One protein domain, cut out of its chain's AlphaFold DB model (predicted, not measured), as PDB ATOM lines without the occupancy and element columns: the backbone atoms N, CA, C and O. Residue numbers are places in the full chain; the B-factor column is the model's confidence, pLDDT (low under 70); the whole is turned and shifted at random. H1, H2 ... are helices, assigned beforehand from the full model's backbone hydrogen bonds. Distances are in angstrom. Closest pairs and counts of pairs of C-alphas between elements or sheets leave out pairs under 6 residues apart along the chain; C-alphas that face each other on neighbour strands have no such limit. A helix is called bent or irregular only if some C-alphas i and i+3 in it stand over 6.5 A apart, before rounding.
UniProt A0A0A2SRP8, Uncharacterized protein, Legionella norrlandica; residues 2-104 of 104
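What this domain is: This is residues 2 to 104 of the 104 residues of an uncharacterized protein of Legionella norrlandica (UniProt A0A0A2SRP8). Three helices side by side, H2, H3 and H4, make an up-and-down bundle, each running against the one before; H1 packs on H4, while H5 crosses H3 and H6 crosses H2 steeply. The 103 printed residues have six named helices, H1 to H6, and no named strand: all helix. The whole is compact, radius of gyration of the C-alphas 13.2 A, spanning 38 by 32 by 24 A.

Where its parts are: H1, residues 2 to 13, begins at C-alpha 2 (168.484, 164.462, 40.950) and is 17.3 A long. H2, 16 to 31, 24.1 A, is irregular: C-alphas 17 and 20 are 7.6 A apart. H3, 36 to 54, is 27.3 A; H4, 58 to 68, 15.4 A; H5, 79 to 91, 18.7 A; H6, 94 to 102, 12.2 A, ending at C-alpha 102 (140.353, 169.269, 44.011).

How they stand to each other: The hairpin H3 and H4 touches closest at the C-alphas of Ala 49 and Cys 61, 4.2 A. Every O i to N i+4 pair is within hydrogen-bond range in H3 to H6, 7 of 8 in H1, 10 of 12 in H2.

The domain as a whole: The printed part has no cut and no long link; residues 2 to 5 and 104 are under pLDDT 70.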
ATOM      1  N   LYS A   2     168.542 163.547  39.785       50.81
ATOM      2  CA  LYS A   2     168.484 164.462  40.950       50.81
ATOM      3  C   LYS A   2     167.080 164.906  41.416       50.81
ATOM      4  O   LYS A   2     166.953 165.328  42.557       50.81
ATOM      5  N   ALA A   3     166.049 164.839  40.565       56.25
ATOM      6  CA  ALA A   3     164.717 165.375  40.886       56.25
ATOM      7  C   ALA A   3     163.914 164.477  41.848       56.25
ATOM      8  O   ALA A   3     163.442 164.962  42.871       56.25
ATOM      9  N   ASN A   4     163.839 163.165  41.580       66.00
ATOM     10  CA  ASN A   4     163.083 162.244  42.438       66.00
ATOM     11  C   ASN A   4     163.742 162.058  43.810       66.00
ATOM     12  O   ASN A   4     163.025 161.992  44.793       66.00
ATOM     13  N   GLN A   5     165.079 162.045  43.903       69.88
ATOM     14  CA  GLN A   5     165.758 161.881  45.196       69.88
ATOM     15  C   GLN A   5     165.426 163.021  46.166       69.88
ATOM     16  O   GLN A   5     165.058 162.764  47.301       69.88
ATOM     17  N   LYS A   6     165.442 164.276  45.691       73.44
ATOM     18  CA  LYS A   6     165.043 165.429  46.513       73.44
ATOM     19  C   LYS A   6     163.597 165.332  47.001       73.44
ATOM     20  O   LYS A   6     163.312 165.749  48.114       73.44
ATOM     21  N   LEU A   7     162.693 164.813  46.170       74.62
ATOM     22  CA  LEU A   7     161.293 164.621  46.544       74.62
ATOM     23  C   LEU A   7     161.131 163.483  47.565       74.62
ATOM     24  O   LEU A   7     160.371 163.632  48.513       74.62
ATOM     25  N   LEU A   8     161.879 162.387  47.409       78.81
ATOM     26  CA  LEU A   8     161.896 161.266  48.354       78.81
ATOM     27  C   LEU A   8     162.423 161.692  49.731       78.81
ATOM     28  O   LEU A   8     161.789 161.388  50.738       78.81
ATOM     29  N   ASP A   9     163.533 162.433  49.766       79.69
ATOM     30  CA  ASP A   9     164.129 162.931  51.010       79.69
ATOM     31  C   ASP A   9     163.178 163.908  51.725       79.69
ATOM     32  O   ASP A   9     163.045 163.869  52.945       79.69
ATOM     33  N   HIS A  10     162.465 164.744  50.959       80.75
ATOM     34  CA  HIS A  10     161.450 165.654  51.491       80.75
ATOM     35  C   HIS A  10     160.257 164.881  52.068       80.75
ATOM     36  O   HIS A  10     159.844 165.160  53.183       80.75
ATOM     37  N   ILE A  11     159.735 163.864  51.374       83.50
ATOM     38  CA  ILE A  11     158.640 163.027  51.900       83.50
ATOM     39  C   ILE A  11     159.039 162.370  53.232       83.50
ATOM     40  O   ILE A  11     158.205 162.248  54.131       83.50
ATOM     41  N   GLU A  12     160.300 161.958  53.381       82.69
ATOM     42  CA  GLU A  12     160.788 161.318  54.604       82.69
ATOM     43  C   GLU A  12     160.770 162.264  55.806       82.69
ATOM     44  O   GLU A  12     160.257 161.902  56.869       82.69
ATOM     45  N   SER A  13     161.280 163.485  55.634       81.00
ATOM     46  CA  SER A  13     161.418 164.468  56.712       81.00
ATOM     47  C   SER A  13     160.122 165.205  57.057       81.00
ATOM     48  O   SER A  13     160.050 165.838  58.109       81.00
ATOM     49  N   GLU A  14     159.097 165.115  56.210       80.25
ATOM     50  CA  GLU A  14     157.941 166.006  56.291       80.25
ATOM     51  C   GLU A  14     156.903 165.627  57.359       80.25
ATOM     52  O   GLU A  14     156.690 164.454  57.674       80.25
ATOM     53  N   SER A  15     156.219 166.624  57.914       76.00
ATOM     54  CA  SER A  15     155.116 166.435  58.862       76.00
ATOM     55  C   SER A  15     153.761 166.283  58.142       76.00
ATOM     56  O   SER A  15     153.683 166.309  56.914       76.00
ATOM     57  N   ASN A  16     152.661 166.105  58.883       77.19
ATOM     58  CA  ASN A  16     151.322 165.973  58.284       77.19
ATOM     59  C   ASN A  16     150.913 167.181  57.416       77.19
ATOM     60  O   ASN A  16     150.124 167.012  56.490       77.19
ATOM     61  N   GLU A  17     151.429 168.378  57.709       79.25
ATOM     62  CA  GLU A  17     150.941 169.653  57.161       79.25
ATOM     63  C   GLU A  17     151.128 169.791  55.643       79.25
ATOM     64  O   GLU A  17     150.366 170.497  54.990       79.25
ATOM     65  N   ASN A  18     152.091 169.075  55.058       84.31
ATOM     66  CA  ASN A  18     152.434 169.190  53.638       84.31
ATOM     67  C   ASN A  18     152.033 167.964  52.796       84.31
ATOM     68  O   ASN A  18     152.346 167.904  51.604       84.31
ATOM     69  N   MET A  19     151.322 166.989  53.374       89.38
ATOM     70  CA  MET A  19     150.941 165.759  52.661       89.38
ATOM     71  C   MET A  19     150.027 166.025  51.458       89.38
ATOM     72  O   MET A  19     150.220 165.421  50.402       89.38
ATOM     73  N   ASP A  20     149.109 166.990  51.569       89.88
ATOM     74  CA  ASP A  20     148.198 167.355  50.477       89.88
ATOM     75  C   ASP A  20     148.948 167.856  49.229       89.88
ATOM     76  O   ASP A  20     148.585 167.520  48.097       89.88
ATOM     77  N   LYS A  21     150.074 168.558  49.414       89.75
ATOM     78  CA  LYS A  21     150.936 168.983  48.302       89.75
ATOM     79  C   LYS A  21     151.574 167.790  47.591       89.75
ATOM     80  O   LYS A  21     151.591 167.753  46.361       89.75
ATOM     81  N   PHE A  22     152.056 166.798  48.343       91.56
ATOM     82  CA  PHE A  22     152.591 165.580  47.737       91.56
ATOM     83  C   PHE A  22     151.510 164.810  46.979       91.56
ATOM     84  O   PHE A  22     151.777 164.345  45.873       91.56
ATOM     85  N   PHE A  23     150.283 164.722  47.502       94.00
ATOM     86  CA  PHE A  23     149.179 164.089  46.774       94.00
ATOM     87  C   PHE A  23     148.914 164.776  45.435       94.00
ATOM     88  O   PHE A  23     148.789 164.095  44.416       94.00
ATOM     89  N   LEU A  24     148.889 166.111  45.411       93.38
ATOM     90  CA  LEU A  24     148.697 166.880  44.185       93.38
ATOM     91  C   LEU A  24     149.828 166.652  43.169       93.38
ATOM     92  O   LEU A  24     149.559 166.470  41.977       93.38
ATOM     93  N   ASP A  25     151.082 166.648  43.615       91.56
ATOM     94  CA  ASP A  25     152.237 166.448  42.733       91.56
ATOM     95  C   ASP A  25     152.263 165.028  42.145       91.56
ATOM     96  O   ASP A  25     152.461 164.860  40.937       91.56
ATOM     97  N   ILE A  26     151.969 164.004  42.956       92.50
ATOM     98  CA  ILE A  26     151.831 162.621  42.478       92.50
ATOM     99  C   ILE A  26     150.628 162.476  41.542       92.50
ATOM    100  O   ILE A  26     150.736 161.795  40.523       92.50
ATOM    101  N   TYR A  27     149.505 163.142  41.821       94.69
ATOM    102  CA  TYR A  27     148.334 163.115  40.945       94.69
ATOM    103  C   TYR A  27     148.643 163.697  39.560       94.69
ATOM    104  O   TYR A  27     148.301 163.093  38.543       94.69
ATOM    105  N   LYS A  28     149.353 164.831  39.497       92.94
ATOM    106  CA  LYS A  28     149.826 165.404  38.226       92.94
ATOM    107  C   LYS A  28     150.757 164.441  37.491       92.94
ATOM    108  O   LYS A  28     150.602 164.253  36.286       92.94
ATOM    109  N   ALA A  29     151.689 163.808  38.208       92.06
ATOM    110  CA  ALA A  29     152.583 162.810  37.626       92.06
ATOM    111  C   ALA A  29     151.808 161.607  37.063       92.06
ATOM    112  O   ALA A  29     152.091 161.174  35.955       92.06
ATOM    113  N   TYR A  30     150.795 161.116  37.780       93.44
ATOM    114  CA  TYR A  30     149.890 160.061  37.315       93.44
ATOM    115  C   TYR A  30     149.141 160.456  36.032       93.44
ATOM    116  O   TYR A  30     149.104 159.681  35.080       93.44
ATOM    117  N   LYS A  31     148.556 161.661  35.963       94.38
ATOM    118  CA  LYS A  31     147.798 162.095  34.774       94.38
ATOM    119  C   LYS A  31     148.673 162.237  33.528       94.38
ATOM    120  O   LYS A  31     148.172 161.988  32.434       94.38
ATOM    121  N   ASN A  32     149.937 162.609  33.715       94.44
ATOM    122  CA  ASN A  32     150.910 162.817  32.643       94.44
ATOM    123  C   ASN A  32     151.745 161.565  32.317       94.44
ATOM    124  O   ASN A  32     152.623 161.640  31.461       94.44
ATOM    125  N   GLU A  33     151.509 160.442  33.000       94.75
ATOM    126  CA  GLU A  33     152.206 159.186  32.727       94.75
ATOM    127  C   GLU A  33     151.653 158.533  31.452       94.75
ATOM    128  O   GLU A  33     150.431 158.398  31.283       94.75
ATOM    129  N   ASN A  34     152.572 158.150  30.564       94.38
ATOM    130  CA  ASN A  34     152.268 157.568  29.253       94.38
ATOM    131  C   ASN A  34     152.417 156.044  29.247       94.38
ATOM    132  O   ASN A  34     151.858 155.389  28.374       94.38
ATOM    133  N   ASP A  35     153.176 155.487  30.190       93.56
ATOM    134  CA  ASP A  35     153.268 154.044  30.386       93.56
ATOM    135  C   ASP A  35     152.078 153.563  31.232       93.56
ATOM    136  O   ASP A  35     151.917 153.976  32.382       93.56
ATOM    137  N   ASP A  36     151.224 152.709  30.665       92.75
ATOM    138  CA  ASP A  36     149.986 152.268  31.321       92.75
ATOM    139  C   ASP A  36     150.245 151.527  32.641       92.75
ATOM    140  O   ASP A  36     149.502 151.703  33.612       92.75
ATOM    141  N   PHE A  37     151.322 150.740  32.713       93.75
ATOM    142  CA  PHE A  37     151.681 150.019  33.928       93.75
ATOM    143  C   PHE A  37     152.100 150.991  35.035       93.75
ATOM    144  O   PHE A  37     151.557 150.944  36.141       93.75
ATOM    145  N   LEU A  38     152.999 151.932  34.735       94.19
ATOM    146  CA  LEU A  38     153.411 152.973  35.679       94.19
ATOM    147  C   LEU A  38     152.259 153.891  36.073       94.19
ATOM    148  O   LEU A  38     152.184 154.334  37.221       94.19
ATOM    149  N   LYS A  39     151.350 154.175  35.146       95.31
ATOM    150  CA  LYS A  39     150.162 154.978  35.409       95.31
ATOM    151  C   LYS A  39     149.258 154.290  36.426       95.31
ATOM    152  O   LYS A  39     148.871 154.918  37.416       95.31
ATOM    153  N   ASN A  40     148.992 152.999  36.241       96.06
ATOM    154  CA  ASN A  40     148.221 152.184  37.178       96.06
ATOM    155  C   ASN A  40     148.936 152.038  38.527       96.06
ATOM    156  O   ASN A  40     148.320 152.230  39.575       96.06
ATOM    157  N   TRP A  41     150.251 151.817  38.513       96.19
ATOM    158  CA  TRP A  41     151.080 151.787  39.717       96.19
ATOM    159  C   TRP A  41     150.952 153.083  40.529       96.19
ATOM    160  O   TRP A  41     150.582 153.063  41.707       96.19
ATOM    161  N   LYS A  42     151.167 154.241  39.891       95.69
ATOM    162  CA  LYS A  42     151.024 155.567  40.517       95.69
ATOM    163  C   LYS A  42     149.629 155.776  41.094       95.69
ATOM    164  O   LYS A  42     149.509 156.240  42.227       95.69
ATOM    165  N   LYS A  43     148.585 155.409  40.342       96.50
ATOM    166  CA  LYS A  43     147.181 155.510  40.764       96.50
ATOM    167  C   LYS A  43     146.917 154.723  42.050       96.50
ATOM    168  O   LYS A  43     146.344 155.275  42.990       96.50
ATOM    169  N   ILE A  44     147.374 153.469  42.114       97.06
ATOM    170  CA  ILE A  44     147.211 152.595  43.286       97.06
ATOM    171  C   ILE A  44     147.874 153.198  44.513       97.06
ATOM    172  O   ILE A  44     147.241 153.366  45.558       97.06
ATOM    173  N   TYR A  45     149.150 153.548  44.387       97.12
ATOM    174  CA  TYR A  45     149.915 154.033  45.524       97.12
ATOM    175  C   TYR A  45     149.458 155.412  45.999       97.12
ATOM    176  O   TYR A  45     149.453 155.655  47.204       97.12
ATOM    177  N   LEU A  46     148.979 156.276  45.104       96.56
ATOM    178  CA  LEU A  46     148.350 157.533  45.499       96.56
ATOM    179  C   LEU A  46     147.067 157.297  46.310       96.56
ATOM    180  O   LEU A  46     146.913 157.865  47.391       96.56
ATOM    181  N   ALA A  47     146.169 156.427  45.836       96.94
ATOM    182  CA  ALA A  47     144.929 156.115  46.551       96.94
ATOM    183  C   ALA A  47     145.204 155.498  47.935       96.94
ATOM    184  O   ALA A  47     144.584 155.879  48.931       96.94
ATOM    185  N   ARG A  48     146.184 154.590  48.020       96.94
ATOM    186  CA  ARG A  48     146.635 153.996  49.286       96.94
ATOM    187  C   ARG A  48     147.243 155.040  50.227       96.94
ATOM    188  O   ARG A  48     146.949 155.010  51.421       96.94
ATOM    189  N   ALA A  49     148.044 155.974  49.709       96.12
ATOM    190  CA  ALA A  49     148.635 157.052  50.501       96.12
ATOM    191  C   ALA A  49     147.560 157.942  51.143       96.12
ATOM    192  O   ALA A  49     147.569 158.127  52.360       96.12
ATOM    193  N   ILE A  50     146.582 158.393  50.352       95.00
ATOM    194  CA  ILE A  50     145.437 159.183  50.831       95.00
ATOM    195  C   ILE A  50     144.655 158.403  51.898       95.00
ATOM    196  O   ILE A  50     144.379 158.912  52.985       95.00
ATOM    197  N   GLY A  51     144.358 157.126  51.637       94.81
ATOM    198  CA  GLY A  51     143.653 156.265  52.587       94.81
ATOM    199  C   GLY A  51     144.412 156.018  53.897       94.81
ATOM    200  O   GLY A  51     143.778 155.856  54.943       94.81
ATOM    201  N   ALA A  52     145.747 155.981  53.867       95.75
ATOM    202  CA  ALA A  52     146.585 155.876  55.060       95.75
ATOM    203  C   ALA A  52     146.623 157.199  55.841       95.75
ATOM    204  O   ALA A  52     146.505 157.191  57.066       95.75
ATOM    205  N   PHE A  53     146.718 158.332  55.141       94.38
ATOM    206  CA  PHE A  53     146.705 159.662  55.749       94.38
ATOM    207  C   PHE A  53     145.404 159.938  56.506       94.38
ATOM    208  O   PHE A  53     145.449 160.321  57.673       94.38
ATOM    209  N   HIS A  54     144.249 159.619  55.915       91.62
ATOM    210  CA  HIS A  54     142.950 159.741  56.590       91.62
ATOM    211  C   HIS A  54     142.822 158.904  57.867       91.62
ATOM    212  O   HIS A  54     142.064 159.262  58.763       91.62
ATOM    213  N   ARG A  55     143.557 157.793  57.958       93.62
ATOM    214  CA  ARG A  55     143.598 156.935  59.150       93.62
ATOM    215  C   ARG A  55     144.646 157.381  60.176       93.62
ATOM    216  O   ARG A  55     144.816 156.711  61.189       93.62
ATOM    217  N   GLY A  56     145.365 158.476  59.922       92.62
ATOM    218  CA  GLY A  56     146.454 158.964  60.773       92.62
ATOM    219  C   GLY A  56     147.751 158.155  60.655       92.62
ATOM    220  O   GLY A  56     148.657 158.315  61.469       92.62
ATOM    221  N   TRP A  57     147.880 157.282  59.650       94.81
ATOM    222  CA  TRP A  57     149.049 156.419  59.457       94.81
ATOM    223  C   TRP A  57     150.107 157.101  58.585       94.81
ATOM    224  O   TRP A  57     150.361 156.691  57.451       94.81
ATOM    225  N   LEU A  58     150.741 158.148  59.116       91.81
ATOM    226  CA  LEU A  58     151.670 158.994  58.354       91.81
ATOM    227  C   LEU A  58     152.844 158.211  57.743       91.81
ATOM    228  O   LEU A  58     153.139 158.374  56.562       91.81
ATOM    229  N   ASN A  59     153.485 157.314  58.494       92.56
ATOM    230  CA  ASN A  59     154.609 156.526  57.966       92.56
ATOM    231  C   ASN A  59     154.189 155.634  56.790       92.56
ATOM    232  O   ASN A  59     154.928 155.496  55.815       92.56
ATOM    233  N   LEU A  60     152.981 155.067  56.856       95.44
ATOM    234  CA  LEU A  60     152.439 154.247  55.780       95.44
ATOM    235  C   LEU A  60     152.051 155.104  54.565       95.44
ATOM    236  O   LEU A  60     152.328 154.719  53.432       95.44
ATOM    237  N   CYS A  61     151.492 156.296  54.794       95.31
ATOM    238  CA  CYS A  61     151.258 157.287  53.745       95.31
ATOM    239  C   CYS A  61     152.558 157.625  52.999       95.31
ATOM    240  O   CYS A  61     152.634 157.457  51.781       95.31
ATOM    241  N   LYS A  62     153.618 157.996  53.730       93.31
ATOM    242  CA  LYS A  62     154.944 158.287  53.163       93.31
ATOM    243  C   LYS A  62     155.513 157.105  52.388       93.31
ATOM    244  O   LYS A  62     156.050 157.286  51.298       93.31
ATOM    245  N   TYR A  63     155.394 155.893  52.928       94.06
ATOM    246  CA  TYR A  63     155.798 154.674  52.230       94.06
ATOM    247  C   TYR A  63     155.092 154.549  50.874       94.06
ATOM    248  O   TYR A  63     155.753 154.345  49.856       94.06
ATOM    249  N   TYR A  64     153.774 154.737  50.825       96.38
ATOM    250  CA  TYR A  64     153.033 154.664  49.570       96.38
ATOM    251  C   TYR A  64     153.387 155.794  48.594       96.38
ATOM    252  O   TYR A  64     153.579 155.525  47.410       96.38
ATOM    253  N   LEU A  65     153.582 157.026  49.072       94.31
ATOM    254  CA  LEU A  65     154.053 158.131  48.229       94.31
ATOM    255  C   LEU A  65     155.402 157.820  47.581       94.31
ATOM    256  O   LEU A  65     155.562 158.004  46.376       94.31
ATOM    257  N   LYS A  66     156.350 157.277  48.349       92.25
ATOM    258  CA  LYS A  66     157.654 156.860  47.821       92.25
ATOM    259  C   LYS A  66     157.512 155.772  46.752       92.25
ATOM    260  O   LYS A  66     158.121 155.892  45.694       92.25
ATOM    261  N   ASN A  67     156.646 154.782  46.972       93.81
ATOM    262  CA  ASN A  67     156.392 153.730  45.983       93.81
ATOM    263  C   ASN A  67     155.775 154.264  44.678       93.81
ATOM    264  O   ASN A  67     156.113 153.789  43.598       93.81
ATOM    265  N   SER A  68     154.929 155.297  44.742       93.94
ATOM    266  CA  SER A  68     154.369 155.934  43.536       93.94
ATOM    267  C   SER A  68     155.435 156.603  42.642       93.94
ATOM    268  O   SER A  68     155.219 156.853  41.452       93.94
ATOM    269  N   LEU A  69     156.610 156.888  43.207       89.81
ATOM    270  CA  LEU A  69     157.753 157.489  42.522       89.81
ATOM    271  C   LEU A  69     158.781 156.459  42.044       89.81
ATOM    272  O   LEU A  69     159.799 156.859  41.466       89.81
ATOM    273  N   GLU A  70     158.536 155.162  42.264       88.19
ATOM    274  CA  GLU A  70     159.401 154.115  41.734       88.19
ATOM    275  C   GLU A  70     159.466 154.156  40.210       88.19
ATOM    276  O   GLU A  70     158.540 154.564  39.506       88.19
ATOM    277  N   LYS A  71     160.627 153.751  39.702       84.56
ATOM    278  CA  LYS A  71     160.842 153.585  38.273       84.56
ATOM    279  C   LYS A  71     160.378 152.196  37.866       84.56
ATOM    280  O   LYS A  71     160.583 151.254  38.626       84.56
ATOM    281  N   ALA A  72     159.887 152.060  36.634       83.25
ATOM    282  CA  ALA A  72     159.415 150.780  36.103       83.25
ATOM    283  C   ALA A  72     160.428 149.658  36.337       83.25
ATOM    284  O   ALA A  72     160.084 148.625  36.883       83.25
ATOM    285  N   ASN A  73     161.706 149.890  36.030       84.19
ATOM    286  CA  ASN A  73     162.767 148.888  36.141       84.19
ATOM    287  C   ASN A  73     163.005 148.327  37.562       84.19
ATOM    288  O   ASN A  73     163.758 147.366  37.692       84.19
ATOM    289  N   ASN A  74     162.438 148.941  38.604       88.06
ATOM    290  CA  ASN A  74     162.506 148.445  39.982       88.06
ATOM    291  C   ASN A  74     161.296 147.572  40.358       88.06
ATOM    292  O   ASN A  74     161.326 146.887  41.376       88.06
ATOM    293  N   ILE A  75     160.251 147.587  39.532       89.44
ATOM    294  CA  ILE A  75     158.988 146.900  39.760       89.44
ATOM    295  C   ILE A  75     158.989 145.594  38.958       89.44
ATOM    296  O   ILE A  75     159.478 145.536  37.825       89.44
ATOM    297  N   SER A  76     158.449 144.523  39.545       88.75
ATOM    298  CA  SER A  76     158.296 143.261  38.822       88.75
ATOM    299  C   SER A  76     157.317 143.416  37.657       88.75
ATOM    300  O   SER A  76     156.233 143.972  37.815       88.75
ATOM    301  N   HIS A  77     157.692 142.876  36.498       87.31
ATOM    302  CA  HIS A  77     156.853 142.813  35.296       87.31
ATOM    303  C   HIS A  77     156.489 141.370  34.940       87.31
ATOM    304  O   HIS A  77     156.221 141.043  33.783       87.31
ATOM    305  N   ASP A  78     156.525 140.471  35.921       94.69
ATOM    306  CA  ASP A  78     155.928 139.161  35.730       94.69
ATOM    307  C   ASP A  78     154.411 139.303  35.511       94.69
ATOM    308  O   ASP A  78     153.776 140.277  35.931       94.69
ATOM    309  N   ARG A  79     153.823 138.312  34.839       94.31
ATOM    310  CA  ARG A  79     152.402 138.330  34.482       94.31
ATOM    311  C   ARG A  79     151.491 138.500  35.699       94.31
ATOM    312  O   ARG A  79     150.517 139.235  35.615       94.31
ATOM    313  N   TYR A  80     151.817 137.854  36.817       95.69
ATOM    314  CA  TYR A  80     151.013 137.944  38.031       95.69
ATOM    315  C   TYR A  80     151.010 139.374  38.590       95.69
ATOM    316  O   TYR A  80     149.947 139.892  38.929       95.69
ATOM    317  N   THR A  81     152.168 140.038  38.630       93.69
ATOM    318  CA  THR A  81     152.274 141.428  39.095       93.69
ATOM    319  C   THR A  81     151.521 142.390  38.177       93.69
ATOM    320  O   THR A  81     150.780 143.241  38.666       93.69
ATOM    321  N   ILE A  82     151.650 142.236  36.855       94.56
ATOM    322  CA  ILE A  82     150.916 143.060  35.883       94.56
ATOM    323  C   ILE A  82     149.403 142.887  36.053       94.56
ATOM    324  O   ILE A  82     148.676 143.878  36.152       94.56
ATOM    325  N   ASP A  83     148.929 141.642  36.132       95.94
ATOM    326  CA  ASP A  83     147.505 141.335  36.284       95.94
ATOM    327  C   ASP A  83     146.955 141.930  37.591       95.94
ATOM    328  O   ASP A  83     145.896 142.561  37.585       95.94
ATOM    329  N   LYS A  84     147.710 141.828  38.695       96.12
ATOM    330  CA  LYS A  84     147.333 142.418  39.988       96.12
ATOM    331  C   LYS A  84     147.275 143.942  39.962       96.12
ATOM    332  O   LYS A  84     146.326 144.519  40.488       96.12
ATOM    333  N   VAL A  85     148.250 144.598  39.335       96.31
ATOM    334  CA  VAL A  85     148.252 146.061  39.188       96.31
ATOM    335  C   VAL A  85     147.042 146.519  38.373       96.31
ATOM    336  O   VAL A  85     146.363 147.467  38.757       96.31
ATOM    337  N   ASN A  86     146.711 145.828  37.285       95.94
ATOM    338  CA  ASN A  86     145.542 146.180  36.483       95.94
ATOM    339  C   ASN A  86     144.225 145.953  37.241       95.94
ATOM    340  O   ASN A  86     143.350 146.819  37.215       95.94
ATOM    341  N   GLU A  87     144.086 144.825  37.944       97.06
ATOM    342  CA  GLU A  87     142.915 144.511  38.773       97.06
ATOM    343  C   GLU A  87     142.675 145.603  39.827       97.06
ATOM    344  O   GLU A  87     141.597 146.197  39.880       97.06
ATOM    345  N   GLU A  88     143.696 145.927  40.619       96.88
ATOM    346  CA  GLU A  88     143.582 146.926  41.679       96.88
ATOM    347  C   GLU A  88     143.327 148.337  41.137       96.88
ATOM    348  O   GLU A  88     142.505 149.077  41.686       96.88
ATOM    349  N   ALA A  89     143.991 148.724  40.045       96.69
ATOM    350  CA  ALA A  89     143.803 150.039  39.440       96.69
ATOM    351  C   ALA A  89     142.367 150.251  38.932       96.69
ATOM    352  O   ALA A  89     141.856 151.377  38.998       96.69
ATOM    353  N   ASN A  90     141.704 149.184  38.476       96.00
ATOM    354  CA  ASN A  90     140.311 149.211  38.030       96.00
ATOM    355  C   ASN A  90     139.313 149.337  39.191       96.00
ATOM    356  O   ASN A  90     138.225 149.878  39.004       96.00
ATOM    357  N   MET A  91     139.676 148.892  40.397       95.81
ATOM    358  CA  MET A  91     138.834 149.042  41.592       95.81
ATOM    359  C   MET A  91     138.853 150.466  42.169       95.81
ATOM    360  O   MET A  91     138.007 150.820  42.991       95.81
ATOM    361  N   ILE A  92     139.814 151.297  41.762       95.75
ATOM    362  CA  ILE A  92     139.954 152.667  42.258       95.75
ATOM    363  C   ILE A  92     139.066 153.609  41.443       95.75
ATOM    364  O   ILE A  92     139.313 153.863  40.259       95.75
ATOM    365  N   ASN A  93     138.080 154.197  42.121       93.69
ATOM    366  CA  ASN A  93     137.210 155.228  41.567       93.69
ATOM    367  C   ASN A  93     138.004 156.525  41.291       93.69
ATOM    368  O   ASN A  93     138.426 157.226  42.213       93.69
ATOM    369  N   GLU A  94     138.194 156.849  40.008       90.75
ATOM    370  CA  GLU A  94     138.958 158.028  39.577       90.75
ATOM    371  C   GLU A  94     138.294 159.354  39.927       90.75
ATOM    372  O   GLU A  94     138.987 160.334  40.201       90.75
ATOM    373  N   GLU A  95     136.966 159.401  39.935       91.00
ATOM    374  CA  GLU A  95     136.229 160.613  40.267       91.00
ATOM    375  C   GLU A  95     136.385 160.946  41.751       91.00
ATOM    376  O   GLU A  95     136.674 162.090  42.099       91.00
ATOM    377  N   ALA A  96     136.313 159.937  42.622       89.31
ATOM    378  CA  ALA A  96     136.590 160.104  44.046       89.31
ATOM    379  C   ALA A  96     138.028 160.596  44.287       89.31
ATOM    380  O   ALA A  96     138.241 161.527  45.065       89.31
ATOM    381  N   LEU A  97     139.004 160.019  43.576       91.31
ATOM    382  CA  LEU A  97     140.403 160.441  43.653       91.31
ATOM    383  C   LEU A  97     140.582 161.897  43.197       91.31
ATOM    384  O   LEU A  97     141.224 162.688  43.885       91.31
ATOM    385  N   LYS A  98     139.982 162.272  42.062       91.69
ATOM    386  CA  LYS A  98     140.015 163.642  41.534       91.69
ATOM    387  C   LYS A  98     139.371 164.637  42.501       91.69
ATOM    388  O   LYS A  98     139.937 165.702  42.730       91.69
ATOM    389  N   ASN A  99     138.211 164.300  43.062       89.31
ATOM    390  CA  ASN A  99     137.476 165.172  43.976       89.31
ATOM    391  C   ASN A  99     138.253 165.406  45.273       89.31
ATOM    392  O   ASN A  99     138.316 166.543  45.733       89.31
ATOM    393  N   TYR A 100     138.914 164.377  45.814       87.88
ATOM    394  CA  TYR A 100     139.808 164.550  46.959       87.88
ATOM    395  C   TYR A 100     140.874 165.613  46.669       87.88
ATOM    396  O   TYR A 100     140.990 166.590  47.402       87.88
ATOM    397  N   ILE A 101     141.584 165.470  45.547       89.56
ATOM    398  CA  ILE A 101     142.663 166.388  45.157       89.56
ATOM    399  C   ILE A 101     142.146 167.810  44.880       89.56
ATOM    400  O   ILE A 101     142.858 168.769  45.141       89.56
ATOM    401  N   ALA A 102     140.926 167.965  44.357       82.06
ATOM    402  CA  ALA A 102     140.353 169.269  44.011       82.06
ATOM    403  C   ALA A 102     139.806 170.066  45.212       82.06
ATOM    404  O   ALA A 102     139.548 171.259  45.078       82.06
ATOM    405  N   THR A 103     139.583 169.415  46.357       73.38
ATOM    406  CA  THR A 103     138.997 170.038  47.564       73.38
ATOM    407  C   THR A 103     140.037 170.563  48.561       73.38
ATOM    408  O   THR A 103     139.669 170.989  49.658       73.38
ATOM    409  N   LYS A 104     141.319 170.526  48.194       61.34
ATOM    410  CA  LYS A 104     142.474 170.933  49.001       61.34
ATOM    411  C   LYS A 104     143.235 172.047  48.300       61.34
ATOM    412  O   LYS A 104     143.703 172.952  49.021       61.34
TER     413      LYS A 104